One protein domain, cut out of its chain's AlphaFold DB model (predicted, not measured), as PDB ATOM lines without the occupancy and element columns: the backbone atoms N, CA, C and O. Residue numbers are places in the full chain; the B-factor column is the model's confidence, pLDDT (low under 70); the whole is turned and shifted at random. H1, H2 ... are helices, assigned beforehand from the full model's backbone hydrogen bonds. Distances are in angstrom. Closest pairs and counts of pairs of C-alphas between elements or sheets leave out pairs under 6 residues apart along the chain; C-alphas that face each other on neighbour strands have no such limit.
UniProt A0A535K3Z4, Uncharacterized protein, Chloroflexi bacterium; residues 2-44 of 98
ATOM      1  N   LYS A   2     222.322 234.920 275.346       87.31
ATOM      2  CA  LYS A   2     223.459 234.197 274.729       87.31
ATOM      3  C   LYS A   2     223.015 233.157 273.687       87.31
ATOM      4  O   LYS A   2     223.425 233.248 272.542       87.31
ATOM      5  N   GLU A   3     222.103 232.265 274.069       92.25
ATOM      6  CA  GLU A   3     221.559 231.235 273.171       92.25
ATOM      7  C   GLU A   3     220.904 231.823 271.909       92.25
ATOM      8  O   GLU A   3     221.109 231.330 270.805       92.25
ATOM      9  N   ALA A   4     220.141 232.912 272.050       93.06
ATOM     10  CA  ALA A   4     219.483 233.560 270.916       93.06
ATOM     11  C   ALA A   4     220.494 234.105 269.895       93.06
ATOM     12  O   ALA A   4     220.271 233.989 268.694       93.06
ATOM     13  N   LEU A   5     221.603 234.674 270.381       94.25
ATOM     14  CA  LEU A   5     222.682 235.185 269.537       94.25
ATOM     15  C   LEU A   5     223.424 234.044 268.836       94.25
ATOM     16  O   LEU A   5     223.604 234.102 267.628       94.25
ATOM     17  N   GLU A   6     223.755 232.969 269.556       96.81
ATOM     18  CA  GLU A   6     224.408 231.787 268.971       96.81
ATOM     19  C   GLU A   6     223.561 231.167 267.846       96.81
ATOM     20  O   GLU A   6     224.082 230.777 266.800       96.81
ATOM     21  N   ARG A   7     222.236 231.115 268.028       97.06
ATOM     22  CA  ARG A   7     221.309 230.633 266.995       97.06
ATOM     23  C   ARG A   7     221.203 231.579 265.805       97.06
ATOM     24  O   ARG A   7     221.122 231.108 264.672       97.06
ATOM     25  N   LEU A   8     221.204 232.890 266.044       97.81
ATOM     26  CA  LEU A   8     221.210 233.882 264.972       97.81
ATOM     27  C   LEU A   8     222.480 233.766 264.124       97.81
ATOM     28  O   LEU A   8     222.375 233.694 262.903       97.81
ATOM     29  N   ASP A   9     223.644 233.657 264.762       98.06
ATOM     30  CA  ASP A   9     224.925 233.474 264.076       98.06
ATOM     31  C   ASP A   9     224.929 232.187 263.237       98.06
ATOM     32  O   ASP A   9     225.333 232.193 262.074       98.06
ATOM     33  N   ALA A  10     224.417 231.078 263.782       97.81
ATOM     34  CA  ALA A  10     224.300 229.815 263.054       97.81
ATOM     35  C   ALA A  10     223.372 229.918 261.828       97.81
ATOM     36  O   ALA A  10     223.689 229.385 260.757       97.81
ATOM     37  N   LEU A  11     222.242 230.620 261.962       97.75
ATOM     38  CA  LEU A  11     221.327 230.875 260.852       97.75
ATOM     39  C   LEU A  11     221.994 231.749 259.783       97.75
ATOM     40  O   LEU A  11     221.913 231.421 258.602       97.75
ATOM     41  N   MET A  12     222.691 232.814 260.184       98.00
ATOM     42  CA  MET A  12     223.430 233.684 259.266       98.00
ATOM     43  C   MET A  12     224.498 232.911 258.492       98.00
ATOM     44  O   MET A  12     224.557 233.023 257.270       98.00
ATOM     45  N   ASN A  13     225.285 232.074 259.170       97.31
ATOM     46  CA  ASN A  13     226.297 231.242 258.520       97.31
ATOM     47  C   ASN A  13     225.674 230.267 257.512       97.31
ATOM     48  O   ASN A  13     226.187 230.115 256.407       97.31
ATOM     49  N   SER A  14     224.532 229.665 257.858       95.44
ATOM     50  CA  SER A  14     223.802 228.768 256.953       95.44
ATOM     51  C   SER A  14     223.278 229.497 255.708       95.44
ATOM     52  O   SER A  14     223.299 228.941 254.614       95.44
ATOM     53  N   LEU A  15     222.817 230.746 255.852       96.62
ATOM     54  CA  LEU A  15     222.366 231.574 254.725       96.62
ATOM     55  C   LEU A  15     223.527 231.977 253.807       96.62
ATOM     56  O   LEU A  15     223.376 231.955 252.590       96.62
ATOM     57  N   VAL A  16     224.683 232.311 254.383       96.88
ATOM     58  CA  VAL A  16     225.904 232.612 253.621       96.88
ATOM     59  C   VAL A  16     226.375 231.383 252.843       96.88
ATOM     60  O   VAL A  16     226.704 231.496 251.667       96.88
ATOM     61  N   GLU A  17     226.376 230.204 253.466       95.88
ATOM     62  CA  GLU A  17     226.749 228.954 252.795       95.88
ATOM     63  C   GLU A  17     225.801 228.628 251.631       95.88
ATOM     64  O   GLU A  17     226.253 228.268 250.544       95.88
ATOM     65  N   ALA A  18     224.492 228.800 251.831       95.19
ATOM     66  CA  ALA A  18     223.482 228.601 250.795       95.19
ATOM     67  C   ALA A  18     223.715 229.507 249.570       95.19
ATOM     68  O   ALA A  18     223.696 229.032 248.435       95.19
ATOM     69  N   ASP A  19     224.018 230.788 249.797       95.56
ATOM     70  CA  ASP A  19     224.355 231.744 248.734       95.56
ATOM     71  C   ASP A  19     225.649 231.357 247.995       95.56
ATOM     72  O   ASP A  19     225.674 231.281 246.767       95.56
ATOM     73  N   GLN A  20     226.708 231.015 248.735       95.12
ATOM     74  CA  GLN A  20     228.018 230.675 248.164       95.12
ATOM     75  C   GLN A  20     228.023 229.370 247.364       95.12
ATOM     76  O   GLN A  20     228.783 229.229 246.404       95.12
ATOM     77  N   THR A  21     227.215 228.396 247.775       95.19
ATOM     78  CA  THR A  21     227.165 227.067 247.152       95.19
ATOM     79  C   THR A  21     226.051 226.937 246.116       95.19
ATOM     80  O   THR A  21     226.030 225.965 245.360       95.19
ATOM     81  N   GLY A  22     225.114 227.889 246.079       93.38
ATOM     82  CA  GLY A  22     223.876 227.776 245.313       93.38
ATOM     83  C   GLY A  22     222.919 226.712 245.863       93.38
ATOM     84  O   GLY A  22     221.940 226.367 245.195       93.38
ATOM     85  N   ALA A  23     223.183 226.171 247.057       85.56
ATOM     86  CA  ALA A  23     222.231 225.326 247.757       85.56
ATOM     87  C   ALA A  23     221.020 226.198 248.115       85.56
ATOM     88  O   ALA A  23     221.133 227.150 248.878       85.56
ATOM     89  N   GLY A  24     219.864 225.922 247.511       89.12
ATOM     90  CA  GLY A  24     218.652 226.707 247.743       89.12
ATOM     91  C   GLY A  24     218.284 226.818 249.229       89.12
ATOM     92  O   GLY A  24     218.655 225.986 250.057       89.12
ATOM     93  N   ILE A  25     217.516 227.852 249.565       91.69
ATOM     94  CA  ILE A  25     217.061 228.111 250.934       91.69
ATOM     95  C   ILE A  25     215.602 227.680 251.064       91.69
ATOM     96  O   ILE A  25     214.772 228.074 250.250       91.69
ATOM     97  N   GLU A  26     215.281 226.949 252.132       95.31
ATOM     98  CA  GLU A  26     213.905 226.628 252.528       95.31
ATOM     99  C   GLU A  26     213.301 227.791 253.342       95.31
ATOM    100  O   GLU A  26     213.622 227.938 254.530       95.31
ATOM    101  N   PRO A  27     212.408 228.628 252.773       94.69
ATOM    102  CA  PRO A  27     212.000 229.882 253.413       94.69
ATOM    103  C   PRO A  27     211.246 229.672 254.731       94.69
ATOM    104  O   PRO A  27     211.409 230.440 255.678       94.69
ATOM    105  N   LEU A  28     210.452 228.597 254.820       97.00
ATOM    106  CA  LEU A  28     209.701 228.249 256.029       97.00
ATOM    107  C   LEU A  28     210.624 227.878 257.194       97.00
ATOM    108  O   LEU A  28     210.346 228.246 258.335       97.00
ATOM    109  N   ARG A  29     211.746 227.206 256.914       95.38
ATOM    110  CA  ARG A  29     212.750 226.870 257.930       95.38
ATOM    111  C   ARG A  29     213.393 228.135 258.493       95.38
ATOM    112  O   ARG A  29     213.501 228.272 259.708       95.38
ATOM    113  N   VAL A  30     213.769 229.071 257.620       97.25
ATOM    114  CA  VAL A  30     214.357 230.359 258.024       97.25
ATOM    115  C   VAL A  30     213.366 231.168 258.859       97.25
ATOM    116  O   VAL A  30     213.718 231.644 259.935       97.25
ATOM    117  N   ALA A  31     212.115 231.279 258.408       97.25
ATOM    118  CA  ALA A  31     211.071 231.997 259.134       97.25
ATOM    119  C   ALA A  31     210.810 231.394 260.525       97.25
ATOM    120  O   ALA A  31     210.699 232.133 261.506       97.25
ATOM    121  N   SER A  32     210.758 230.061 260.625       97.19
ATOM    122  CA  SER A  32     210.586 229.367 261.904       97.19
ATOM    123  C   SER A  32     211.742 229.651 262.865       97.19
ATOM    124  O   SER A  32     211.503 229.944 264.037       97.19
ATOM    125  N   GLU A  33     212.987 229.609 262.385       97.94
ATOM    126  CA  GLU A  33     214.153 229.882 263.228       97.94
ATOM    127  C   GLU A  33     214.216 231.336 263.691       97.94
ATOM    128  O   GLU A  33     214.447 231.592 264.874       97.94
ATOM    129  N   LEU A  34     213.914 232.293 262.811       98.06
ATOM    130  CA  LEU A  34     213.798 233.701 263.197       98.06
ATOM    131  C   LEU A  34     212.709 233.917 264.256       98.06
ATOM    132  O   LEU A  34     212.908 234.695 265.190       98.06
ATOM    133  N   GLY A  35     211.580 233.209 264.154       96.50
ATOM    134  CA  GLY A  35     210.517 233.232 265.159       96.50
ATOM    135  C   GLY A  35     211.000 232.764 266.534       96.50
ATOM    136  O   GLY A  35     210.777 233.450 267.534       96.50
ATOM    137  N   HIS A  36     211.722 231.641 266.582       96.62
ATOM    138  CA  HIS A  36     212.314 231.133 267.819       96.62
ATOM    139  C   HIS A  36     213.351 232.096 268.415       96.62
ATOM    140  O   HIS A  36     213.320 232.364 269.616       96.62
ATOM    141  N   ILE A  37     214.244 232.651 267.589       95.81
ATOM    142  CA  ILE A  37     215.247 233.633 268.028       95.81
ATOM    143  C   ILE A  37     214.553 234.866 268.618       95.81
ATOM    144  O   ILE A  37     214.927 235.324 269.698       95.81
ATOM    145  N   ARG A  38     213.502 235.374 267.959       94.62
ATOM    146  CA  ARG A  38     212.723 236.517 268.453       94.62
ATOM    147  C   ARG A  38     212.112 236.237 269.823       94.62
ATOM    148  O   ARG A  38     212.165 237.109 270.685       94.62
ATOM    149  N   GLN A  39     211.552 235.045 270.028       92.88
ATOM    150  CA  GLN A  39     210.976 234.657 271.316       92.88
ATOM    151  C   GLN A  39     212.042 234.639 272.420       92.88
ATOM    152  O   GLN A  39     211.859 235.271 273.456       92.88
ATOM    153  N   LEU A  40     213.198 234.017 272.163       91.06
ATOM    154  CA  LEU A  40     214.308 233.968 273.122       91.06
ATOM    155  C   LEU A  40     214.881 235.354 273.462       91.06
ATOM    156  O   LEU A  40     215.400 235.562 274.560       91.06
ATOM    157  N   LEU A  41     214.839 236.296 272.516       88.12
ATOM    158  CA  LEU A  41     215.222 237.687 272.763       88.12
ATOM    159  C   LEU A  41     214.164 238.426 273.585       88.12
ATOM    160  O   LEU A  41     214.532 239.171 274.487       88.12
ATOM    161  N   ALA A  42     212.878 238.200 273.312       86.00
ATOM    162  CA  ALA A  42     211.779 238.812 274.057       86.00
ATOM    163  C   ALA A  42     211.716 238.338 275.520       86.00
ATOM    164  O   ALA A  42     211.347 239.108 276.400       86.00
ATOM    165  N   GLU A  43     212.095 237.087 275.784       84.00
ATOM    166  CA  GLU A  43     212.146 236.508 277.132       84.00
ATOM    167  C   GLU A  43     213.429 236.862 277.899       84.00
ATOM    168  O   GLU A  43     213.517 236.642 279.110       84.00
ATOM    169  N   ALA A  44     214.450 237.395 277.222       78.06
ATOM    170  CA  ALA A  44     215.691 237.772 277.877       78.06
ATOM    171  C   ALA A  44     215.483 239.003 278.782       78.06
ATOM    172  O   ALA A  44     214.758 239.926 278.410       78.06
TER     173      ALA A  44
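Overview. This is residues 2 to 44 of the 98 residues of an uncharacterized protein of Chloroflexi bacterium (UniProt A0A535K3Z4). A flat helical hairpin: the long helix H1 runs one way, a tight link turns the chain, and the shorter H2 folds back beside it. The two form a narrow V, touching near the beginning of H1 and spread at the link. The printed part has 43 residues, with two named helices in the order H1, H2 and no named strand, class all helix. It is only just loose, close to compact, with a radius of gyration of the C-alphas of 11.2 A and spans of 35 by 19 by 8 A.

Arrangement. H1, residues 2 to 21, touches H2, residues 27 to 42, with residues 3 to 11 alone. Their closest C-alphas, of Ala 4 and Ile 37, are 5.1 A apart. This helical hairpin has a shallow tilt of 22 degrees, opposite ways. In H1 and H2 every O i to N i+4 pair is within hydrogen-bond range.

Along the chain. H1 measures 28.7 A from C-alpha 2 at (223.459, 234.197, 274.729) to C-alpha 21. H2 measures 22.5 A and ends at C-alpha 42, (211.779, 238.812, 274.057).

Size, cuts and confidence. The C-alphas farthest apart, of Gly 22 and Ala 44, are 35.0 A apart. The printed part has no cut, and no printed residue is under 70 in pLDDT.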